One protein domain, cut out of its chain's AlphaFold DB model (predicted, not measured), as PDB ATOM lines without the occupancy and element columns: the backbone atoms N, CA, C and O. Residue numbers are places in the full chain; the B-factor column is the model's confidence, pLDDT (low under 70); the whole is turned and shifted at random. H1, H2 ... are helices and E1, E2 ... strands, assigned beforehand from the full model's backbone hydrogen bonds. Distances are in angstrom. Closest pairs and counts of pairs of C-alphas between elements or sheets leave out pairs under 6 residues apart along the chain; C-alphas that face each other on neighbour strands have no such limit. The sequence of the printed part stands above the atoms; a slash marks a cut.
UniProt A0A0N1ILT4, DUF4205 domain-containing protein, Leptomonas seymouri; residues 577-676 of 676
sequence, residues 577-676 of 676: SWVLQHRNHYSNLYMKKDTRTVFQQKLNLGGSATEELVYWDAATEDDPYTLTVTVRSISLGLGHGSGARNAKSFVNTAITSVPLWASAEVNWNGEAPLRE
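AT A GLANCE: This is residues 577 to 676 of the 676 residues of the protein "DUF4205 domain-containing protein" of Leptomonas seymouri (UniProt A0A0N1ILT4). Five antiparallel strands form one strongly twisted sheet, curled like part of a barrel but left open, with the short helix H2 in the curl between the edge strands E1 and E5. A second short helix, H1, runs along E3, and the long loop of residues 633 to 649 swings out beyond the end of E4 before it returns to H2. The printed part has 100 residues in the order E1, E2, H1, E3, E4, H2, E5, and the sheet's order is E1, E2, E3, E4, E5. The class is mixed, helices and strands, with under half of the residues, 49, in named elements. The whole is compact, with a radius of gyration of the C-alphas of 14.2 A, yet elongated in outline, spanning 46 by 28 by 24 A.

IN THESE COORDINATES: E1, residues 577 to 582, begins at C-alpha 577 (130.338, 167.134, 104.501) and is 16.4 A long. E2, residues 585 to 590, measures 17.0 A. H1 holds residues 596 to 604 and measures 12.3 A. E3, residues 608 to 616, is the longest strand by residues, at 25.9 A, and its C-alpha 608 is at (149.560, 161.223, 114.407). E4, residues 625 to 632, measures 22.7 A. H2 is residues 650 to 657, and E5, residues 665 to 667, ends at C-alpha 667 (148.453, 171.347, 104.168).

HOW THE PARTS SIT: E1 and E2 form a hairpin, with N 580 and O 587 2.8 A apart, within hydrogen-bond range. E2 and E3 are antiparallel at 134 degrees between their directions, with N 588 and O 616 at 2.8 A. E3 and E4 form a second hairpin, with N 611 and O 629 at 2.9 A. E5 is the antiparallel neighbour of E4, with N 628 and O 667 at 2.8 A. H1 is on the sheet, over E3, at 25 degrees to it on the local plane, which only just has enough of the sheet's C-alphas, 6; its height over the sheet is 8.3 A. The closest C-alphas of H1 and E3 are those of Lys 602 and Ala 609, 5.9 A apart. H2 is on the sheet too; its closest C-alphas to E1 are those of Phe 650 and His 582, 6.9 A, and to E5 those of Asn 652 and Val 666, 6.5 A. H2 is near E2, while H1 and H2 are apart. In H1 and H2 every O i to N i+4 pair is within hydrogen-bond range.

THE WHOLE: The two C-alphas farthest apart are those of Glu 621 and Gly 637, 46.8 A. The printed part has no cut and ends at residue 676, the chain's last. The link from E4 to H2 is long, 17 residues. The mean pLDDT of the printed part is 74.7; residues 606, 621, 633 to 648, 659 and 670 to 676 are under 70.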
ATOM      1  N   SER A 577     130.470 165.957 105.351       92.31
ATOM      2  CA  SER A 577     130.338 167.134 104.501       92.31
ATOM      3  C   SER A 577     129.847 168.325 105.315       92.31
ATOM      4  O   SER A 577     128.898 168.221 106.097       92.31
ATOM      5  N   TRP A 578     130.465 169.472 105.071       91.38
ATOM      6  CA  TRP A 578     130.234 170.731 105.758       91.38
ATOM      7  C   TRP A 578     130.081 171.875 104.755       91.38
ATOM      8  O   TRP A 578     130.682 171.883 103.679       91.38
ATOM      9  N   VAL A 579     129.286 172.862 105.143       91.19
ATOM     10  CA  VAL A 579     129.232 174.181 104.517       91.19
ATOM     11  C   VAL A 579     130.118 175.106 105.340       91.19
ATOM     12  O   VAL A 579     129.960 175.164 106.558       91.19
ATOM     13  N   LEU A 580     131.059 175.812 104.714       89.06
ATOM     14  CA  LEU A 580     131.817 176.862 105.386       89.06
ATOM     15  C   LEU A 580     131.192 178.212 105.089       89.06
ATOM     16  O   LEU A 580     131.021 178.576 103.927       89.06
ATOM     17  N   GLN A 581     130.942 178.977 106.138       86.12
ATOM     18  CA  GLN A 581     130.567 180.374 106.037       86.12
ATOM     19  C   GLN A 581     131.779 181.255 106.349       86.12
ATOM     20  O   GLN A 581     132.374 181.166 107.427       86.12
ATOM     21  N   HIS A 582     132.101 182.173 105.443       82.94
ATOM     22  CA  HIS A 582     133.067 183.236 105.684       82.94
ATOM     23  C   HIS A 582     132.486 184.581 105.247       82.94
ATOM     24  O   HIS A 582     132.209 184.795 104.068       82.94
ATOM     25  N   ARG A 583     132.299 185.503 106.204       79.44
ATOM     26  CA  ARG A 583     131.587 186.775 105.986       79.44
ATOM     27  C   ARG A 583     130.190 186.504 105.394       79.44
ATOM     28  O   ARG A 583     129.350 185.912 106.068       79.44
ATOM     29  N   ASN A 584     129.990 186.886 104.135       75.88
ATOM     30  CA  ASN A 584     128.742 186.756 103.382       75.88
ATOM     31  C   ASN A 584     128.835 185.705 102.261       75.88
ATOM     32  O   ASN A 584     128.044 185.768 101.323       75.88
ATOM     33  N   HIS A 585     129.825 184.808 102.329       84.31
ATOM     34  CA  HIS A 585     130.083 183.778 101.326       84.31
ATOM     35  C   HIS A 585     129.981 182.376 101.919       84.31
ATOM     36  O   HIS A 585     130.468 182.133 103.030       84.31
ATOM     37  N   TYR A 586     129.393 181.458 101.153       89.38
ATOM     38  CA  TYR A 586     129.280 180.045 101.503       89.38
ATOM     39  C   TYR A 586     130.061 179.167 100.527       89.38
ATOM     40  O   TYR A 586     129.996 179.352  99.319       89.38
ATOM     41  N   SER A 587     130.788 178.193 101.068       91.31
ATOM     42  CA  SER A 587     131.593 177.223 100.315       91.31
ATOM     43  C   SER A 587     131.473 175.832 100.941       91.31
ATOM     44  O   SER A 587     130.769 175.649 101.937       91.31
ATOM     45  N   ASN A 588     132.135 174.833 100.367       92.94
ATOM     46  CA  ASN A 588     131.998 173.432 100.739       92.94
ATOM     47  C   ASN A 588     133.316 172.814 101.203       92.94
ATOM     48  O   ASN A 588     134.376 173.073 100.643       92.94
ATOM     49  N   LEU A 589     133.218 171.939 102.205       92.00
ATOM     50  CA  LEU A 589     134.295 171.071 102.672       92.00
ATOM     51  C   LEU A 589     133.726 169.666 102.814       92.00
ATOM     52  O   LEU A 589     132.705 169.498 103.475       92.00
ATOM     53  N   TYR A 590     134.343 168.650 102.227       92.44
ATOM     54  CA  TYR A 590     133.842 167.278 102.340       92.44
ATOM     55  C   TYR A 590     134.951 166.233 102.230       92.44
ATOM     56  O   TYR A 590     136.043 166.514 101.741       92.44
ATOM     57  N   MET A 591     134.667 165.013 102.689       90.75
ATOM     58  CA  MET A 591     135.547 163.851 102.530       90.75
ATOM     59  C   MET A 591     135.030 162.956 101.400       90.75
ATOM     60  O   MET A 591     133.850 162.612 101.373       90.75
ATOM     61  N   LYS A 592     135.922 162.509 100.507       88.50
ATOM     62  CA  LYS A 592     135.585 161.504  99.475       88.50
ATOM     63  C   LYS A 592     135.330 160.111 100.062       88.50
ATOM     64  O   LYS A 592     134.755 159.252  99.403       88.50
ATOM     65  N   LYS A 593     135.786 159.865 101.291       86.81
ATOM     66  CA  LYS A 593     135.580 158.620 102.029       86.81
ATOM     67  C   LYS A 593     135.405 158.940 103.505       86.81
ATOM     68  O   LYS A 593     136.202 159.687 104.059       86.81
ATOM     69  N   ASP A 594     134.390 158.368 104.150       85.56
ATOM     70  CA  ASP A 594     134.197 158.570 105.589       85.56
ATOM     71  C   ASP A 594     135.176 157.709 106.398       85.56
ATOM     72  O   ASP A 594     134.975 156.513 106.612       85.56
ATOM     73  N   THR A 595     136.275 158.323 106.819       84.69
ATOM     74  CA  THR A 595     137.350 157.716 107.621       84.69
ATOM     75  C   THR A 595     137.376 158.244 109.055       84.69
ATOM     76  O   THR A 595     138.261 157.870 109.824       84.69
ATOM     77  N   ARG A 596     136.376 159.037 109.473       84.25
ATOM     78  CA  ARG A 596     136.345 159.717 110.785       84.25
ATOM     79  C   ARG A 596     136.473 158.768 111.980       84.25
ATOM     80  O   ARG A 596     137.139 159.098 112.959       84.25
ATOM     81  N   THR A 597     135.883 157.576 111.912       83.19
ATOM     82  CA  THR A 597     135.981 156.569 112.986       83.19
ATOM     83  C   THR A 597     137.396 155.999 113.103       83.19
ATOM     84  O   THR A 597     137.951 155.926 114.200       83.19
ATOM     85  N   VAL A 598     138.014 155.657 111.970       83.38
ATOM     86  CA  VAL A 598     139.399 155.167 111.891       83.38
ATOM     87  C   VAL A 598     140.378 156.252 112.334       83.38
ATOM     88  O   VAL A 598     141.325 155.969 113.069       83.38
ATOM     89  N   PHE A 599     140.132 157.501 111.938       82.38
ATOM     90  CA  PHE A 599     140.888 158.665 112.386       82.38
ATOM     91  C   PHE A 599     140.908 158.777 113.908       82.38
ATOM     92  O   PHE A 599     141.973 158.832 114.525       82.38
ATOM     93  N   GLN A 600     139.723 158.751 114.524       81.69
ATOM     94  CA  GLN A 600     139.579 158.875 115.968       81.69
ATOM     95  C   GLN A 600     140.241 157.703 116.703       81.69
ATOM     96  O   GLN A 600     140.901 157.906 117.719       81.69
ATOM     97  N   GLN A 601     140.143 156.483 116.165       81.06
ATOM     98  CA  GLN A 601     140.858 155.322 116.702       81.06
ATOM     99  C   GLN A 601     142.381 155.506 116.652       81.06
ATOM    100  O   GLN A 601     143.053 155.246 117.648       81.06
ATOM    101  N   LYS A 602     142.938 155.998 115.536       81.50
ATOM    102  CA  LYS A 602     144.381 156.274 115.412       81.50
ATOM    103  C   LYS A 602     144.858 157.340 116.396       81.50
ATOM    104  O   LYS A 602     145.933 157.187 116.974       81.50
ATOM    105  N   LEU A 603     144.059 158.386 116.611       79.62
ATOM    106  CA  LEU A 603     144.351 159.399 117.624       79.62
ATOM    107  C   LEU A 603     144.345 158.800 119.034       79.62
ATOM    108  O   LEU A 603     145.287 159.021 119.790       79.62
ATOM    109  N   ASN A 604     143.351 157.971 119.364       78.38
ATOM    110  CA  ASN A 604     143.266 157.304 120.667       78.38
ATOM    111  C   ASN A 604     144.447 156.353 120.940       78.38
ATOM    112  O   ASN A 604     144.791 156.121 122.097       78.38
ATOM    113  N   LEU A 605     145.087 155.819 119.893       80.31
ATOM    114  CA  LEU A 605     146.282 154.973 119.992       80.31
ATOM    115  C   LEU A 605     147.589 155.767 120.203       80.31
ATOM    116  O   LEU A 605     148.661 155.166 120.253       80.31
ATOM    117  N   GLY A 606     147.523 157.095 120.354       66.69
ATOM    118  CA  GLY A 606     148.669 157.926 120.739       66.69
ATOM    119  C   GLY A 606     149.597 158.332 119.590       66.69
ATOM    120  O   GLY A 606     150.730 158.738 119.842       66.69
ATOM    121  N   GLY A 607     149.142 158.225 118.336       73.88
ATOM    122  CA  GLY A 607     149.910 158.592 117.141       73.88
ATOM    123  C   GLY A 607     149.518 159.935 116.512       73.88
ATOM    124  O   GLY A 607     148.711 160.700 117.041       73.88
ATOM    125  N   SER A 608     150.083 160.216 115.337       77.94
ATOM    126  CA  SER A 608     149.560 161.223 114.407       77.94
ATOM    127  C   SER A 608     148.581 160.572 113.434       77.94
ATOM    128  O   SER A 608     148.881 159.511 112.882       77.94
ATOM    129  N   ALA A 609     147.445 161.214 113.188       83.31
ATOM    130  CA  ALA A 609     146.476 160.787 112.191       83.31
ATOM    131  C   ALA A 609     146.340 161.858 111.102       83.31
ATOM    132  O   ALA A 609     146.422 163.054 111.385       83.31
ATOM    133  N   THR A 610     146.154 161.418 109.862       85.81
ATOM    134  CA  THR A 610     146.036 162.273 108.676       85.81
ATOM    135  C   THR A 610     144.735 161.973 107.952       85.81
ATOM    136  O   THR A 610     144.406 160.798 107.786       85.81
ATOM    137  N   GLU A 611     144.041 163.009 107.494       87.12
ATOM    138  CA  GLU A 611     142.821 162.907 106.689       87.12
ATOM    139  C   GLU A 611     142.894 163.799 105.461       87.12
ATOM    140  O   GLU A 611     143.499 164.870 105.496       87.12
ATOM    141  N   GLU A 612     142.246 163.358 104.388       89.75
ATOM    142  CA  GLU A 612     142.105 164.121 103.152       89.75
ATOM    143  C   GLU A 612     140.710 164.743 103.088       89.75
ATOM    144  O   GLU A 612     139.687 164.068 103.231       89.75
ATOM    145  N   LEU A 613     140.678 166.049 102.859       90.62
ATOM    146  CA  LEU A 613     139.470 166.835 102.667       90.62
ATOM    147  C   LEU A 613     139.521 167.505 101.296       90.62
ATOM    148  O   LEU A 613     140.590 167.765 100.748       90.62
ATOM    149  N   VAL A 614     138.351 167.811 100.755       91.44
ATOM    150  CA  VAL A 614     138.199 168.574  99.519       91.44
ATOM    151  C   VAL A 614     137.482 169.871  99.845       91.44
ATOM    152  O   VAL A 614     136.382 169.844 100.401       91.44
ATOM    153  N   TYR A 615     138.110 170.992  99.509       91.31
ATOM    154  CA  TYR A 615     137.519 172.322  99.554       91.31
ATOM    155  C   TYR A 615     137.027 172.714  98.159       91.31
ATOM    156  O   TYR A 615     137.751 172.573  97.176       91.31
ATOM    157  N   TRP A 616     135.790 173.196  98.079       90.06
ATOM    158  CA  TRP A 616     135.155 173.620  96.834       90.06
ATOM    159  C   TRP A 616     134.380 174.921  97.045       90.06
ATOM    160  O   TRP A 616     133.560 175.009  97.961       90.06
ATOM    161  N   ASP A 617     134.611 175.912  96.186       88.88
ATOM    162  CA  ASP A 617     133.830 177.147  96.126       88.88
ATOM    163  C   ASP A 617     133.133 177.225  94.766       88.88
ATOM    164  O   ASP A 617     133.759 177.480  93.747       88.88
ATOM    165  N   ALA A 618     131.815 177.018  94.754       83.62
ATOM    166  CA  ALA A 618     131.030 177.035  93.521       83.62
ATOM    167  C   ALA A 618     131.032 178.405  92.820       83.62
ATOM    168  O   ALA A 618     130.656 178.480  91.651       83.62
ATOM    169  N   ALA A 619     131.393 179.478  93.535       80.94
ATOM    170  CA  ALA A 619     131.418 180.841  93.022       80.94
ATOM    171  C   ALA A 619     132.741 181.224  92.338       80.94
ATOM    172  O   ALA A 619     132.851 182.367  91.879       80.94
ATOM    173  N   THR A 620     133.741 180.338  92.304       75.50
ATOM    174  CA  THR A 620     135.008 180.571  91.600       75.50
ATOM    175  C   THR A 620     135.154 179.646  90.393       75.50
ATOM    176  O   THR A 620     134.467 178.638  90.274       75.50
ATOM    177  N   GLU A 621     136.028 180.035  89.462       68.75
ATOM    178  CA  GLU A 621     136.425 179.208  88.310       68.75
ATOM    179  C   GLU A 621     137.585 178.259  88.672       68.75
ATOM    180  O   GLU A 621     138.209 177.680  87.789       68.75
ATOM    181  N   ASP A 622     137.918 178.153  89.962       77.56
ATOM    182  CA  ASP A 622     139.045 177.358  90.439       77.56
ATOM    183  C   ASP A 622     138.670 175.876  90.517       77.56
ATOM    184  O   ASP A 622     137.517 175.540  90.772       77.56
ATOM    185  N   ASP A 623     139.659 174.991  90.390       81.44
ATOM    186  CA  ASP A 623     139.492 173.559  90.633       81.44
ATOM    187  C   ASP A 623     139.310 173.236  92.134       81.44
ATOM    188  O   ASP A 623     139.759 173.984  93.011       81.44
ATOM    189  N   PRO A 624     138.684 172.096  92.486       84.81
ATOM    190  CA  PRO A 624     138.547 171.683  93.875       84.81
ATOM    191  C   PRO A 624     139.905 171.379  94.509       84.81
ATOM    192  O   PRO A 624     140.660 170.511  94.066       84.81
ATOM    193  N   TYR A 625     140.171 172.032  95.636       87.38
ATOM    194  CA  TYR A 625     141.431 171.922  96.356       87.38
ATOM    195  C   TYR A 625     141.416 170.716  97.292       87.38
ATOM    196  O   TYR A 625     140.596 170.628  98.209       87.38
ATOM    197  N   THR A 626     142.359 169.794  97.106       88.75
ATOM    198  CA  THR A 626     142.547 168.666  98.028       88.75
ATOM    199  C   THR A 626     143.533 169.058  99.119       88.75
ATOM    200  O   THR A 626     144.697 169.341  98.839       88.75
ATOM    201  N   LEU A 627     143.086 169.035 100.371       89.81
ATOM    202  CA  LEU A 627     143.868 169.423 101.540       89.81
ATOM    203  C   LEU A 627     144.060 168.257 102.511       89.81
ATOM    204  O   LEU A 627     143.153 167.464 102.758       89.81
ATOM    205  N   THR A 628     145.255 168.181 103.089       88.12
ATOM    206  CA  THR A 628     145.636 167.160 104.068       88.12
ATOM    207  C   THR A 628     145.606 167.759 105.469       88.12
ATOM    208  O   THR A 628     146.328 168.713 105.763       88.12
ATOM    209  N   VAL A 629     144.796 167.184 106.355       87.19
ATOM    210  CA  VAL A 629     144.683 167.565 107.766       87.19
ATOM    211  C   VAL A 629     145.439 166.565 108.623       87.19
ATOM    212  O   VAL A 629     145.074 165.395 108.678       87.19
ATOM    213  N   THR A 630     146.475 167.022 109.323       85.56
ATOM    214  CA  THR A 630     147.269 166.187 110.235       85.56
ATOM    215  C   THR A 630     147.028 166.601 111.678       85.56
ATOM    216  O   THR A 630     147.310 167.735 112.049       85.56
ATOM    217  N   VAL A 631     146.558 165.684 112.520       85.50
ATOM    218  CA  VAL A 631     146.382 165.912 113.962       85.50
ATOM    219  C   VAL A 631     147.337 165.005 114.726       85.50
ATOM    220  O   VAL A 631     147.406 163.801 114.478       85.50
ATOM    221  N   ARG A 632     148.089 165.576 115.671       78.75
ATOM    222  CA  ARG A 632     148.980 164.818 116.561       78.75
ATOM    223  C   ARG A 632     148.283 164.595 117.899       78.75
ATOM    224  O   ARG A 632     147.815 165.559 118.504       78.75
ATOM    225  N   SER A 633     148.218 163.342 118.357       66.88
ATOM    226  CA  SER A 633     147.696 163.018 119.685       66.88
ATOM    227  C   SER A 633     148.515 163.739 120.754       66.88
ATOM    228  O   SER A 633     149.729 163.557 120.851       66.88
ATOM    229  N   ILE A 634     147.851 164.563 121.564       57.94
ATOM    230  CA  ILE A 634     148.482 165.250 122.688       57.94
ATOM    231  C   ILE A 634     148.502 164.256 123.849       57.94
ATOM    232  O   ILE A 634     147.478 164.010 124.485       57.94
ATOM    233  N   SER A 635     149.655 163.647 124.114       42.50
ATOM    234  CA  SER A 635     149.849 162.842 125.321       42.50
ATOM    235  C   SER A 635     149.557 163.703 126.555       42.50
ATOM    236  O   SER A 635     150.128 164.782 126.713       42.50
ATOM    237  N   LEU A 636     148.655 163.235 127.422       40.12
ATOM    238  CA  LEU A 636     148.335 163.831 128.723       40.12
ATOM    239  C   LEU A 636     149.605 163.936 129.581       40.12
ATOM    240  O   LEU A 636     149.980 162.996 130.276       40.12
ATOM    241  N   GLY A 637     150.271 165.085 129.529       34.72
ATOM    242  CA  GLY A 637     151.410 165.382 130.385       34.72
ATOM    243  C   GLY A 637     152.371 166.370 129.746       34.72
ATOM    244  O   GLY A 637     153.143 165.996 128.875       34.72
ATOM    245  N   LEU A 638     152.364 167.592 130.284       30.59
ATOM    246  CA  LEU A 638     153.312 168.693 130.062       30.59
ATOM    247  C   LEU A 638     153.051 169.580 128.835       30.59
ATOM    248  O   LEU A 638     153.461 169.304 127.715       30.59
ATOM    249  N   GLY A 639     152.470 170.744 129.139       30.16
ATOM    250  CA  GLY A 639     152.519 171.941 128.310       30.16
ATOM    251  C   GLY A 639     151.181 172.286 127.676       30.16
ATOM    252  O   GLY A 639     150.769 171.664 126.706       30.16
ATOM    253  N   HIS A 640     150.549 173.355 128.169       34.28
ATOM    254  CA  HIS A 640     149.692 174.203 127.340       34.28
ATOM    255  C   HIS A 640     150.564 174.790 126.217       34.28
ATOM    256  O   HIS A 640     150.987 175.943 126.261       34.28
ATOM    257  N   GLY A 641     150.887 173.967 125.223       30.50
ATOM    258  CA  GLY A 641     151.328 174.441 123.933       30.50
ATOM    259  C   GLY A 641     150.116 175.097 123.310       30.50
ATOM    260  O   GLY A 641     149.278 174.419 122.727       30.50
ATOM    261  N   SER A 642     149.999 176.410 123.499       36.59
ATOM    262  CA  SER A 642     149.243 177.282 122.612       36.59
ATOM    263  C   SER A 642     149.751 177.010 121.198       36.59
ATOM    264  O   SER A 642     150.687 177.667 120.744       36.59
ATOM    265  N   GLY A 643     149.195 175.992 120.535       35.28
ATOM    266  CA  GLY A 643     149.392 175.760 119.119       35.28
ATOM    267  C   GLY A 643     149.018 177.068 118.460       35.28
ATOM    268  O   GLY A 643     147.879 177.520 118.590       35.28
ATOM    269  N   ALA A 644     150.020 177.750 117.907       37.47
ATOM    270  CA  ALA A 644     149.821 179.015 117.237       37.47
ATOM    271  C   ALA A 644     148.645 178.814 116.284       37.47
ATOM    272  O   ALA A 644     148.715 177.952 115.408       37.47
ATOM    273  N   ARG A 645     147.547 179.547 116.509       43.53
ATOM    274  CA  ARG A 645     146.462 179.665 115.539       43.53
ATOM    275  C   ARG A 645     147.136 180.154 114.264       43.53
ATOM    276  O   ARG A 645     147.419 181.340 114.135       43.53
ATOM    277  N   ASN A 646     147.504 179.232 113.378       43.50
ATOM    278  CA  ASN A 646     148.115 179.533 112.095       43.50
ATOM    279  C   ASN A 646     146.986 180.072 111.211       43.50
ATOM    280  O   ASN A 646     146.446 179.373 110.355       43.50
ATOM    281  N   ALA A 647     146.601 181.318 111.491       50.91
ATOM    282  CA  ALA A 647     145.583 182.102 110.811       50.91
ATOM    283  C   ALA A 647     146.094 182.536 109.430       50.91
ATOM    284  O   ALA A 647     146.273 183.717 109.164       50.91
ATOM    285  N   LYS A 648     146.410 181.563 108.568       60.72
ATOM    286  CA  LYS A 648     146.805 181.818 107.177       60.72
ATOM    287  C   LYS A 648     145.618 181.768 106.209       60.72
ATOM    288  O   LYS A 648     145.757 182.232 105.091       60.72
ATOM    289  N   SER A 649     144.479 181.197 106.614       75.50
ATOM    290  CA  SER A 649     143.261 181.101 105.796       75.50
ATOM    291  C   SER A 649     142.021 180.926 106.682       75.50
ATOM    292  O   SER A 649     142.092 180.275 107.729       75.50
ATOM    293  N   PHE A 650     140.871 181.456 106.254       79.56
ATOM    294  CA  PHE A 650     139.579 181.236 106.918       79.56
ATOM    295  C   PHE A 650     139.169 179.754 106.934       79.56
ATOM    296  O   PHE A 650     138.500 179.312 107.869       79.56
ATOM    297  N   VAL A 651     139.605 178.967 105.942       82.62
ATOM    298  CA  VAL A 651     139.364 177.517 105.887       82.62
ATOM    299  C   VAL A 651     140.130 176.816 107.006       82.62
ATOM    300  O   VAL A 651     139.571 175.959 107.685       82.62
ATOM    301  N   ASN A 652     141.370 177.235 107.289       82.62
ATOM    302  CA  ASN A 652     142.124 176.717 108.432       82.62
ATOM    303  C   ASN A 652     141.399 177.034 109.743       82.62
ATOM    304  O   ASN A 652     141.228 176.141 110.569       82.62
ATOM    305  N   THR A 653     140.929 178.275 109.913       78.50
ATOM    306  CA  THR A 653     140.145 178.684 111.089       78.50
ATOM    307  C   THR A 653     138.916 177.792 111.266       78.50
ATOM    308  O   THR A 653     138.708 177.247 112.350       78.50
ATOM    309  N   ALA A 654     138.162 177.563 110.188       80.06
ATOM    310  CA  ALA A 654     136.992 176.694 110.185       80.06
ATOM    311  C   ALA A 654     137.334 175.238 110.543       80.06
ATOM    312  O   ALA A 654     136.670 174.655 111.397       80.06
ATOM    313  N   ILE A 655     138.390 174.659 109.966       81.38
ATOM    314  CA  ILE A 655     138.830 173.289 110.280       81.38
ATOM    315  C   ILE A 655     139.236 173.186 111.753       81.38
ATOM    316  O   ILE A 655     138.767 172.298 112.457       81.38
ATOM    317  N   THR A 656     140.045 174.123 112.250       77.56
ATOM    318  CA  THR A 656     140.502 174.116 113.652       77.56
ATOM    319  C   THR A 656     139.405 174.439 114.664       77.56
ATOM    320  O   THR A 656     139.594 174.232 115.860       77.56
ATOM    321  N   SER A 657     138.247 174.931 114.214       73.19
ATOM    322  CA  SER A 657     137.094 175.119 115.093       73.19
ATOM    323  C   SER A 657     136.484 173.778 115.527       73.19
ATOM    324  O   SER A 657     135.906 173.686 116.610       73.19
ATOM    325  N   VAL A 658     136.673 172.713 114.737       74.25
ATOM    326  CA  VAL A 658     136.243 171.349 115.064       74.25
ATOM    327  C   VAL A 658     137.087 170.808 116.221       74.25
ATOM    328  O   VAL A 658     138.295 170.669 116.058       74.25
ATOM    329  N   PRO A 659     136.496 170.412 117.370       69.94
ATOM    330  CA  PRO A 659     137.259 169.923 118.522       69.94
ATOM    331  C   PRO A 659     138.195 168.751 118.203       69.94
ATOM    332  O   PRO A 659     139.308 168.694 118.718       69.94
ATOM    333  N   LEU A 660     137.774 167.844 117.312       71.12
ATOM    334  CA  LEU A 660     138.597 166.718 116.844       71.12
ATOM    335  C   LEU A 660     139.827 167.162 116.036       71.12
ATOM    336  O   LEU A 660     140.795 166.412 115.937       71.12
ATOM    337  N   TRP A 661     139.793 168.365 115.464       75.88
ATOM    338  CA  TRP A 661     140.829 168.941 114.608       75.88
ATOM    339  C   TRP A 661     141.403 170.240 115.185       75.88
ATOM    340  O   TRP A 661     142.064 170.993 114.479       75.88
ATOM    341  N   ALA A 662     141.201 170.509 116.477       75.31
ATOM    342  CA  ALA A 662     141.626 171.764 117.098       75.31
ATOM    343  C   ALA A 662     143.148 171.992 117.028       75.31
ATOM    344  O   ALA A 662     143.607 173.130 116.971       75.31
ATOM    345  N   SER A 663     143.934 170.910 116.998       75.94
ATOM    346  CA  SER A 663     145.393 170.923 116.828       75.94
ATOM    347  C   SER A 663     145.848 170.540 115.412       75.94
ATOM    348  O   SER A 663     146.997 170.140 115.224       75.94
ATOM    349  N   ALA A 664     144.958 170.627 114.418       81.00
ATOM    350  CA  ALA A 664     145.261 170.267 113.040       81.00
ATOM    351  C   ALA A 664     146.326 171.164 112.395       81.00
ATOM    352  O   ALA A 664     146.216 172.390 112.370       81.00
ATOM    353  N   GLU A 665     147.306 170.524 111.762       83.38
ATOM    354  CA  GLU A 665     148.174 171.113 110.747       83.38
ATOM    355  C   GLU A 665     147.519 170.887 109.373       83.38
ATOM    356  O   GLU A 665     147.371 169.744 108.933       83.38
ATOM    357  N   VAL A 666     147.091 171.969 108.711       84.75
ATOM    358  CA  VAL A 666     146.446 171.929 107.384       84.75
ATOM    359  C   VAL A 666     147.486 172.176 106.293       84.75
ATOM    360  O   VAL A 666     148.160 173.209 106.300       84.75
ATOM    361  N   ASN A 667     147.595 171.246 105.344       84.31
ATOM    362  CA  ASN A 667     148.453 171.347 104.168       84.31
ATOM    363  C   ASN A 667     147.605 171.394 102.887       84.31
ATOM    364  O   ASN A 667     146.843 170.471 102.620       84.31
ATOM    365  N   TRP A 668     147.773 172.446 102.085       83.06
ATOM    366  CA  TRP A 668     147.071 172.662 100.810       83.06
ATOM    367  C   TRP A 668     147.658 171.873  99.630       83.06
ATOM    368  O   TRP A 668     147.245 172.065  98.496       83.06
ATOM    369  N   ASN A 669     148.653 171.012  99.876       80.88
ATOM    370  CA  ASN A 669     149.256 170.126  98.876       80.88
ATOM    371  C   ASN A 669     149.792 170.841  97.611       80.88
ATOM    372  O   ASN A 669     149.950 170.211  96.573       80.88
ATOM    373  N   GLY A 670     150.136 172.132  97.712       66.19
ATOM    374  CA  GLY A 670     150.804 172.906  96.656       66.19
ATOM    375  C   GLY A 670     150.055 174.167  96.223       66.19
ATOM    376  O   GLY A 670     150.696 175.195  96.023       66.19
ATOM    377  N   GLU A 671     148.724 174.132  96.167       64.75
ATOM    378  CA  GLU A 671     147.905 175.252  95.689       64.75
ATOM    379  C   GLU A 671     146.888 175.639  96.764       64.75
ATOM    380  O   GLU A 671     145.924 174.928  97.028       64.75
ATOM    381  N   ALA A 672     147.143 176.754  97.449       63.78
ATOM    382  CA  ALA A 672     146.163 177.345  98.352       63.78
ATOM    383  C   ALA A 672     145.248 178.292  97.554       63.78
ATOM    384  O   ALA A 672     145.751 179.001  96.678       63.78
ATOM    385  N   PRO A 673     143.941 178.359  97.864       62.53
ATOM    386  CA  PRO A 673     143.028 179.285  97.211       62.53
ATOM    387  C   PRO A 673     143.495 180.728  97.426       62.53
ATOM    388  O   PRO A 673     143.885 181.112  98.530       62.53
ATOM    389  N   LEU A 674     143.417 181.547  96.375       52.16
ATOM    390  CA  LEU A 674     143.900 182.937  96.339       52.16
ATOM    391  C   LEU A 674     143.050 183.937  97.159       52.16
ATOM    392  O   LEU A 674     143.126 185.143  96.929       52.16
ATOM    393  N   ARG A 675     142.233 183.483  98.118       52.56
ATOM    394  CA  ARG A 675     141.391 184.363  98.947       52.56
ATOM    395  C   ARG A 675     141.951 184.537 100.361       52.56
ATOM    396  O   ARG A 675     141.954 183.587 101.145       52.56
ATOM    397  N   GLU A 676     142.356 185.773 100.666       38.44
ATOM    398  CA  GLU A 676     142.591 186.295 102.028       38.44
ATOM    399  C   GLU A 676     141.290 186.502 102.826       38.44
ATOM    400  O   GLU A 676     140.309 187.090 102.297       38.44
TER     401      GLU A 676